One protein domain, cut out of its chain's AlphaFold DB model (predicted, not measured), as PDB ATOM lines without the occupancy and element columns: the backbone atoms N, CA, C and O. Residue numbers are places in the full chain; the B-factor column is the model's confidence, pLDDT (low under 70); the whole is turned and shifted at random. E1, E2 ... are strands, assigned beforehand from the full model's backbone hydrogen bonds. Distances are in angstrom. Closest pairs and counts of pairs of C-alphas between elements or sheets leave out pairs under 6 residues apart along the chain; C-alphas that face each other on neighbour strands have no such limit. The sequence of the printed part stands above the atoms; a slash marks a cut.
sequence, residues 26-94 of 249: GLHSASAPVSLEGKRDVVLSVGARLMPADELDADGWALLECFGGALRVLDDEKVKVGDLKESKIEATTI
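What this domain is: This is residues 26 to 94 of the 249 residues of an uncharacterized protein of Archangium gephyra (UniProt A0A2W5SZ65). Little regular structure is seen: two small three-stranded sheets, E1-E4-E5 and E2-E3-E6, open from three tight links as a V, with residues 37 to 54 looping past E1. The 69 printed residues hold six named strands, E1 to E6 in chain order, and no named helix; both sheets are antiparallel and the class is all strand, with 26 residues in named elements. The whole is compact, radius of gyration of the C-alphas 11.1 A, spanning 32 by 23 by 19 A.

How they stand to each other: E1, residues 26 to 30, is antiparallel to E4, residues 62 to 66; N 26 and O 65 are 2.7 A apart. E2, residues 34 to 36, forms a hairpin with E3, residues 55 to 58; N 35 and O 57 are 2.8 A apart. E4 and E5, residues 70 to 74, form a hairpin; N 74 and O 62 are 2.7 A apart. E6, residues 77 to 80, is antiparallel to E3; N 56 and O 79 are 2.8 A apart.

Where its parts are: E1 begins at C-alpha 26 (17.271, -37.838, 47.260); E6 ends at C-alpha 80 (24.572, -46.346, 53.718). E4 is 12.9 A long and E5 13.3 A.

The domain as a whole: The printed part has no cut; the link E2 to E3 is long. Mean pLDDT of the printed part is 76.1, with 23 residues under 70, among them 38 to 47.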
ATOM      1  N   GLY A  26      18.711 -37.741  47.123       82.75
ATOM      2  CA  GLY A  26      17.271 -37.838  47.260       82.75
ATOM      3  C   GLY A  26      16.758 -39.111  46.598       82.75
ATOM      4  O   GLY A  26      17.328 -39.564  45.606       82.75
ATOM      5  N   LEU A  27      15.696 -39.691  47.157       78.06
ATOM      6  CA  LEU A  27      15.011 -40.822  46.534       78.06
ATOM      7  C   LEU A  27      14.245 -40.306  45.312       78.06
ATOM      8  O   LEU A  27      13.244 -39.605  45.467       78.06
ATOM      9  N   HIS A  28      14.743 -40.603  44.116       77.94
ATOM     10  CA  HIS A  28      14.175 -40.147  42.849       77.94
ATOM     11  C   HIS A  28      12.989 -41.006  42.426       77.94
ATOM     12  O   HIS A  28      11.962 -40.447  42.087       77.94
ATOM     13  N   SER A  29      13.100 -42.332  42.483       71.69
ATOM     14  CA  SER A  29      12.020 -43.267  42.132       71.69
ATOM     15  C   SER A  29      12.220 -44.625  42.805       71.69
ATOM     16  O   SER A  29      13.315 -44.919  43.282       71.69
ATOM     17  N   ALA A  30      11.158 -45.433  42.889       70.06
ATOM     18  CA  ALA A  30      11.215 -46.792  43.425       70.06
ATOM     19  C   ALA A  30      10.082 -47.670  42.863       70.06
ATOM     20  O   ALA A  30       8.956 -47.190  42.708       70.06
ATOM     21  N   SER A  31      10.377 -48.937  42.569       62.22
ATOM     22  CA  SER A  31       9.424 -49.981  42.161       62.22
ATOM     23  C   SER A  31       8.845 -50.746  43.357       62.22
ATOM     24  O   SER A  31       7.764 -51.322  43.261       62.22
ATOM     25  N   ALA A  32       9.546 -50.704  44.490       62.41
ATOM     26  CA  ALA A  32       9.191 -51.335  45.752       62.41
ATOM     27  C   ALA A  32       9.431 -50.359  46.925       62.41
ATOM     28  O   ALA A  32      10.005 -49.281  46.735       62.41
ATOM     29  N   PRO A  33       8.958 -50.668  48.145       67.88
ATOM     30  CA  PRO A  33       9.265 -49.861  49.319       67.88
ATOM     31  C   PRO A  33      10.778 -49.701  49.544       67.88
ATOM     32  O   PRO A  33      11.543 -50.649  49.419       67.88
ATOM     33  N   VAL A  34      11.192 -48.490  49.927       62.75
ATOM     34  CA  VAL A  34      12.544 -48.211  50.432       62.75
ATOM     35  C   VAL A  34      12.407 -47.748  51.872       62.75
ATOM     36  O   VAL A  34      11.674 -46.796  52.137       62.75
ATOM     37  N   SER A  35      13.091 -48.393  52.805       76.25
ATOM     38  CA  SER A  35      12.991 -48.120  54.238       76.25
ATOM     39  C   SER A  35      14.281 -47.522  54.787       76.25
ATOM     40  O   SER A  35      15.369 -47.828  54.315       76.25
ATOM     41  N   LEU A  36      14.162 -46.656  55.793       76.44
ATOM     42  CA  LEU A  36      15.279 -46.232  56.635       76.44
ATOM     43  C   LEU A  36      15.400 -47.165  57.837       76.44
ATOM     44  O   LEU A  36      14.459 -47.234  58.635       76.44
ATOM     45  N   GLU A  37      16.560 -47.794  58.010       76.50
ATOM     46  CA  GLU A  37      16.862 -48.563  59.217       76.50
ATOM     47  C   GLU A  37      17.108 -47.630  60.416       76.50
ATOM     48  O   GLU A  37      17.757 -46.580  60.329       76.50
ATOM     49  N   GLY A  38      16.563 -47.991  61.581       65.56
ATOM     50  CA  GLY A  38      16.751 -47.213  62.801       65.56
ATOM     51  C   GLY A  38      15.914 -47.698  63.982       65.56
ATOM     52  O   GLY A  38      15.522 -48.852  64.083       65.56
ATOM     53  N   LYS A  39      15.609 -46.800  64.930       42.28
ATOM     54  CA  LYS A  39      14.780 -47.144  66.111       42.28
ATOM     55  C   LYS A  39      13.322 -47.480  65.765       42.28
ATOM     56  O   LYS A  39      12.611 -48.030  66.605       42.28
ATOM     57  N   ARG A  40      12.869 -47.068  64.583       48.03
ATOM     58  CA  ARG A  40      11.617 -47.453  63.930       48.03
ATOM     59  C   ARG A  40      11.887 -47.403  62.439       48.03
ATOM     60  O   ARG A  40      12.363 -46.364  61.983       48.03
ATOM     61  N   ASP A  41      11.539 -48.462  61.729       58.78
ATOM     62  CA  ASP A  41      11.682 -48.486  60.279       58.78
ATOM     63  C   ASP A  41      10.675 -47.508  59.668       58.78
ATOM     64  O   ASP A  41       9.485 -47.498  60.013       58.78
ATOM     65  N   VAL A  42      11.174 -46.608  58.823       65.06
ATOM     66  CA  VAL A  42      10.366 -45.576  58.163       65.06
ATOM     67  C   VAL A  42      10.476 -45.763  56.660       65.06
ATOM     68  O   VAL A  42      11.557 -45.601  56.107       65.06
ATOM     69  N   VAL A  43       9.350 -46.042  56.004       66.88
ATOM     70  CA  VAL A  43       9.283 -46.121  54.539       66.88
ATOM     71  C   VAL A  43       9.438 -44.724  53.938       66.88
ATOM     72  O   VAL A  43       8.741 -43.783  54.302       66.88
ATOM     73  N   LEU A  44      10.351 -44.562  52.999       64.06
ATOM     74  CA  LEU A  44      10.605 -43.302  52.332       64.06
ATOM     75  C   LEU A  44       9.581 -43.027  51.236       64.06
ATOM     76  O   LEU A  44       9.163 -43.909  50.490       64.06
ATOM     77  N   SER A  45       9.214 -41.755  51.112       61.59
ATOM     78  CA  SER A  45       8.522 -41.265  49.924       61.59
ATOM     79  C   SER A  45       9.538 -40.953  48.835       61.59
ATOM     80  O   SER A  45      10.592 -40.379  49.117       61.59
ATOM     81  N   VAL A  46       9.170 -41.189  47.579       68.62
ATOM     82  CA  VAL A  46       9.809 -40.506  46.449       68.62
ATOM     83  C   VAL A  46       9.825 -38.992  46.702       68.62
ATOM     84  O   VAL A  46       8.858 -38.417  47.214       68.62
ATOM     85  N   GLY A  47      10.947 -38.346  46.398       68.88
ATOM     86  CA  GLY A  47      11.203 -36.947  46.720       68.88
ATOM     87  C   GLY A  47      11.776 -36.716  48.127       68.88
ATOM     88  O   GLY A  47      11.980 -35.557  48.506       68.88
ATOM     89  N   ALA A  48      12.049 -37.768  48.908       71.00
ATOM     90  CA  ALA A  48      12.688 -37.649  50.218       71.00
ATOM     91  C   ALA A  48      14.170 -37.271  50.105       71.00
ATOM     92  O   ALA A  48      14.899 -37.808  49.274       71.00
ATOM     93  N   ARG A  49      14.621 -36.369  50.982       77.12
ATOM     94  CA  ARG A  49      16.038 -36.036  51.184       77.12
ATOM     95  C   ARG A  49      16.742 -37.086  52.033       77.12
ATOM     96  O   ARG A  49      16.221 -37.496  53.070       77.12
ATOM     97  N   LEU A  50      17.955 -37.432  51.618       83.06
ATOM     98  CA  LEU A  50      18.781 -38.460  52.231       83.06
ATOM     99  C   LEU A  50      20.063 -37.864  52.800       83.06
ATOM    100  O   LEU A  50      20.821 -37.166  52.118       83.06
ATOM    101  N   MET A  51      20.297 -38.151  54.071       86.00
ATOM    102  CA  MET A  51      21.452 -37.704  54.836       86.00
ATOM    103  C   MET A  51      22.591 -38.716  54.701       86.00
ATOM    104  O   MET A  51      22.322 -39.906  54.599       86.00
ATOM    105  N   PRO A  52      23.867 -38.313  54.820       86.19
ATOM    106  CA  PRO A  52      24.990 -39.258  54.764       86.19
ATOM    107  C   PRO A  52      24.924 -40.402  55.789       86.19
ATOM    108  O   PRO A  52      25.539 -41.446  55.601       86.19
ATOM    109  N   ALA A  53      24.222 -40.187  56.903       87.00
ATOM    110  CA  ALA A  53      24.072 -41.171  57.969       87.00
ATOM    111  C   ALA A  53      22.865 -42.104  57.784       87.00
ATOM    112  O   ALA A  53      22.716 -43.016  58.590       87.00
ATOM    113  N   ASP A  54      22.010 -41.852  56.791       88.62
ATOM    114  CA  ASP A  54      20.834 -42.673  56.528       88.62
ATOM    115  C   ASP A  54      21.274 -44.041  55.972       88.62
ATOM    116  O   ASP A  54      22.112 -44.121  55.066       88.62
ATOM    117  N   GLU A  55      20.718 -45.106  56.546       92.06
ATOM    118  CA  GLU A  55      20.887 -46.493  56.107       92.06
ATOM    119  C   GLU A  55      19.576 -46.928  55.454       92.06
ATOM    120  O   GLU A  55      18.510 -46.827  56.061       92.06
ATOM    121  N   LEU A  56      19.662 -47.307  54.184       89.69
ATOM    122  CA  LEU A  56      18.541 -47.659  53.330       89.69
ATOM    123  C   LEU A  56      18.458 -49.166  53.171       89.69
ATOM    124  O   LEU A  56      19.489 -49.820  53.036       89.69
ATOM    125  N   ASP A  57      17.232 -49.660  53.112       85.12
ATOM    126  CA  ASP A  57      16.870 -51.020  52.732       85.12
ATOM    127  C   ASP A  57      15.860 -50.924  51.585       85.12
ATOM    128  O   ASP A  57      14.778 -50.359  51.771       85.12
ATOM    129  N   ALA A  58      16.245 -51.347  50.384       81.06
ATOM    130  CA  ALA A  58      15.397 -51.282  49.201       81.06
ATOM    131  C   ALA A  58      14.899 -52.688  48.854       81.06
ATOM    132  O   ALA A  58      15.703 -53.518  48.457       81.06
ATOM    133  N   ASP A  59      13.584 -52.923  48.922       69.75
ATOM    134  CA  ASP A  59      12.962 -54.234  48.637       69.75
ATOM    135  C   ASP A  59      12.863 -54.542  47.117       69.75
ATOM    136  O   ASP A  59      12.078 -55.387  46.680       69.75
ATOM    137  N   GLY A  60      13.576 -53.779  46.287       69.94
ATOM    138  CA  GLY A  60      13.545 -53.826  44.826       69.94
ATOM    139  C   GLY A  60      14.142 -52.559  44.214       69.94
ATOM    140  O   GLY A  60      14.726 -51.733  44.920       69.94
ATOM    141  N   TRP A  61      13.966 -52.383  42.902       74.81
ATOM    142  CA  TRP A  61      14.568 -51.277  42.155       74.81
ATOM    143  C   TRP A  61      14.248 -49.893  42.724       74.81
ATOM    144  O   TRP A  61      13.090 -49.474  42.791       74.81
ATOM    145  N   ALA A  62      15.279 -49.122  43.048       80.25
ATOM    146  CA  ALA A  62      15.157 -47.717  43.414       80.25
ATOM    147  C   ALA A  62      16.228 -46.870  42.732       80.25
ATOM    148  O   ALA A  62      17.318 -47.341  42.439       80.25
ATOM    149  N   LEU A  63      15.938 -45.596  42.496       84.88
ATOM    150  CA  LEU A  63      16.892 -44.641  41.949       84.88
ATOM    151  C   LEU A  63      17.128 -43.532  42.962       84.88
ATOM    152  O   LEU A  63      16.199 -42.837  43.379       84.88
ATOM    153  N   LEU A  64      18.386 -43.332  43.325       87.62
ATOM    154  CA  LEU A  64      18.848 -42.185  44.086       87.62
ATOM    155  C   LEU A  64      19.463 -41.166  43.135       87.62
ATOM    156  O   LEU A  64      20.313 -41.500  42.312       87.62
ATOM    157  N   GLU A  65      19.085 -39.903  43.295       83.81
ATOM    158  CA  GLU A  65      19.801 -38.783  42.695       83.81
ATOM    159  C   GLU A  65      20.674 -38.129  43.763       83.81
ATOM    160  O   GLU A  65      20.186 -37.742  44.818       83.81
ATOM    161  N   CYS A  66      21.970 -38.017  43.505       81.81
ATOM    162  CA  CYS A  66      22.959 -37.440  44.403       81.81
ATOM    163  C   CYS A  66      23.521 -36.121  43.855       81.81
ATOM    164  O   CYS A  66      23.200 -35.679  42.746       81.81
ATOM    165  N   PHE A  67      24.333 -35.429  44.662       72.38
ATOM    166  CA  PHE A  67      24.903 -34.135  44.278       72.38
ATOM    167  C   PHE A  67      25.599 -34.178  42.911       72.38
ATOM    168  O   PHE A  67      26.174 -35.180  42.502       72.38
ATOM    169  N   GLY A  68      25.499 -33.074  42.167       65.81
ATOM    170  CA  GLY A  68      25.970 -33.013  40.778       65.81
ATOM    171  C   GLY A  68      25.055 -33.725  39.772       65.81
ATOM    172  O   GLY A  68      25.293 -33.631  38.568       65.81
ATOM    173  N   GLY A  69      23.973 -34.367  40.229       69.25
ATOM    174  CA  GLY A  69      23.100 -35.202  39.404       69.25
ATOM    175  C   GLY A  69      23.752 -36.541  39.061       69.25
ATOM    176  O   GLY A  69      23.537 -37.053  37.962       69.25
ATOM    177  N   ALA A  70      24.602 -37.050  39.957       77.56
ATOM    178  CA  ALA A  70      25.016 -38.445  39.945       77.56
ATOM    179  C   ALA A  70      23.807 -39.316  40.307       77.56
ATOM    180  O   ALA A  70      22.939 -38.887  41.065       77.56
ATOM    181  N   LEU A  71      23.726 -40.510  39.739       83.94
ATOM    182  CA  LEU A  71      22.577 -41.392  39.887       83.94
ATOM    183  C   LEU A  71      23.069 -42.745  40.393       83.94
ATOM    184  O   LEU A  71      24.038 -43.272  39.852       83.94
ATOM    185  N   ARG A  72      22.411 -43.284  41.419       88.00
ATOM    186  CA  ARG A  72      22.677 -44.617  41.966       88.00
ATOM    187  C   ARG A  72      21.386 -45.417  41.947       88.00
ATOM    188  O   ARG A  72      20.438 -45.063  42.639       88.00
ATOM    189  N   VAL A  73      21.372 -46.483  41.164       86.06
ATOM    190  CA  VAL A  73      20.312 -47.495  41.212       86.06
ATOM    191  C   VAL A  73      20.524 -48.349  42.452       86.06
ATOM    192  O   VAL A  73      21.669 -48.531  42.828       86.06
ATOM    193  N   LEU A  74      19.480 -48.839  43.096       86.75
ATOM    194  CA  LEU A  74      19.537 -49.876  44.117       86.75
ATOM    195  C   LEU A  74      18.689 -51.045  43.636       86.75
ATOM    196  O   LEU A  74      17.631 -50.789  43.063       86.75
ATOM    197  N   ASP A  75      19.132 -52.270  43.884       82.56
ATOM    198  CA  ASP A  75      18.377 -53.491  43.594       82.56
ATOM    199  C   ASP A  75      18.520 -54.483  44.747       82.56
ATOM    200  O   ASP A  75      19.631 -54.939  45.015       82.56
ATOM    201  N   ASP A  76      17.413 -54.741  45.448       76.81
ATOM    202  CA  ASP A  76      17.319 -55.639  46.613       76.81
ATOM    203  C   ASP A  76      18.549 -55.556  47.545       76.81
ATOM    204  O   ASP A  76      19.251 -56.537  47.816       76.81
ATOM    205  N   GLU A  77      18.885 -54.332  47.972       88.81
ATOM    206  CA  GLU A  77      20.134 -54.059  48.682       88.81
ATOM    207  C   GLU A  77      19.995 -53.082  49.849       88.81
ATOM    208  O   GLU A  77      19.154 -52.176  49.875       88.81
ATOM    209  N   LYS A  78      20.925 -53.238  50.798       91.31
ATOM    210  CA  LYS A  78      21.106 -52.336  51.935       91.31
ATOM    211  C   LYS A  78      22.332 -51.469  51.743       91.31
ATOM    212  O   LYS A  78      23.440 -51.978  51.571       91.31
ATOM    213  N   VAL A  79      22.155 -50.155  51.843       93.06
ATOM    214  CA  VAL A  79      23.241 -49.194  51.628       93.06
ATOM    215  C   VAL A  79      23.221 -48.060  52.629       93.06
ATOM    216  O   VAL A  79      22.178 -47.525  52.995       93.06
ATOM    217  N   LYS A  80      24.412 -47.608  53.010       93.31
ATOM    218  CA  LYS A  80      24.572 -46.346  53.718       93.31
ATOM    219  C   LYS A  80      24.815 -45.222  52.728       93.31
ATOM    220  O   LYS A  80      25.779 -45.255  51.965       93.31
ATOM    221  N   VAL A  81      23.982 -44.189  52.783       89.12
ATOM    222  CA  VAL A  81      23.980 -43.101  51.795       89.12
ATOM    223  C   VAL A  81      25.341 -42.408  51.694       89.12
ATOM    224  O   VAL A  81      25.774 -42.087  50.597       89.12
ATOM    225  N   GLY A  82      26.036 -42.182  52.812       85.44
ATOM    226  CA  GLY A  82      27.346 -41.521  52.818       85.44
ATOM    227  C   GLY A  82      28.504 -42.367  52.276       85.44
ATOM    228  O   GLY A  82      29.561 -41.812  51.966       85.44
ATOM    229  N   ASP A  83      28.312 -43.681  52.160       90.06
ATOM    230  CA  ASP A  83      29.335 -44.597  51.655       90.06
ATOM    231  C   ASP A  83      29.280 -44.725  50.126       90.06
ATOM    232  O   ASP A  83      30.291 -45.079  49.508       90.06
ATOM    233  N   LEU A  84      28.151 -44.341  49.518       87.50
ATOM    234  CA  LEU A  84      27.968 -44.288  48.072       87.50
ATOM    235  C   LEU A  84      29.042 -43.409  47.426       87.50
ATOM    236  O   LEU A  84      29.424 -42.348  47.932       87.50
ATOM    237  N   LYS A  85      29.556 -43.839  46.275       85.06
ATOM    238  CA  LYS A  85      30.509 -43.018  45.524       85.06
ATOM    239  C   LYS A  85      29.801 -41.777  44.985       85.06
ATOM    240  O   LYS A  85      30.369 -40.693  45.040       85.06
ATOM    241  N   GLU A  86      28.556 -41.938  44.549       85.25
ATOM    242  CA  GLU A  86      27.677 -40.944  43.931       85.25
ATOM    243  C   GLU A  86      27.310 -39.805  44.883       85.25
ATOM    244  O   GLU A  86      27.063 -38.686  44.442       85.25
ATOM    245  N   SER A  87      27.330 -40.052  46.197       77.38
ATOM    246  CA  SER A  87      27.089 -39.018  47.206       77.38
ATOM    247  C   SER A  87      28.298 -38.100  47.434       77.38
ATOM    248  O   SER A  87      28.199 -37.140  48.205       77.38
ATOM    249  N   LYS A  88      29.452 -38.392  46.817       76.88
ATOM    250  CA  LYS A  88      30.705 -37.635  46.963       76.88
ATOM    251  C   LYS A  88      30.875 -36.668  45.792       76.88
ATOM    252  O   LYS A  88      30.517 -36.965  44.660       76.88
ATOM    253  N   ILE A  89      31.485 -35.512  46.057       63.56
ATOM    254  CA  ILE A  89      31.662 -34.413  45.081       63.56
ATOM    255  C   ILE A  89      32.482 -34.841  43.845       63.56
ATOM    256  O   ILE A  89      32.373 -34.233  42.786       63.56
ATOM    257  N   GLU A  90      33.277 -35.902  43.968       60.00
ATOM    258  CA  GLU A  90      34.146 -36.431  42.911       60.00
ATOM    259  C   GLU A  90      33.463 -37.488  42.017       60.00
ATOM    260  O   GLU A  90      34.109 -38.073  41.147       60.00
ATOM    261  N   ALA A  91      32.170 -37.770  42.218       59.97
ATOM    262  CA  ALA A  91      31.447 -38.760  41.427       59.97
ATOM    263  C   ALA A  91      31.245 -38.324  39.970       59.97
ATOM    264  O   ALA A  91      30.828 -37.202  39.679       59.97
ATOM    265  N   THR A  92      31.495 -39.247  39.041       60.22
ATOM    266  CA  THR A  92      31.214 -39.058  37.615       60.22
ATOM    267  C   THR A  92      29.727 -39.297  37.351       60.22
ATOM    268  O   THR A  92      29.175 -40.306  37.777       60.22
ATOM    269  N   THR A  93      29.070 -38.364  36.668       68.06
ATOM    270  CA  THR A  93      27.634 -38.428  36.361       68.06
ATOM    271  C   THR A  93      27.348 -39.339  35.167       68.06
ATOM    272  O   THR A  93      28.157 -39.389  34.238       68.06
ATOM    273  N   ILE A  94      26.167 -39.969  35.137       73.12
ATOM    274  CA  ILE A  94      25.666 -40.692  33.956       73.12
ATOM    275  C   ILE A  94      25.679 -39.758  32.725       73.12
ATOM    276  O   ILE A  94      25.339 -38.573  32.865       73.12
TER     277      ILE A  94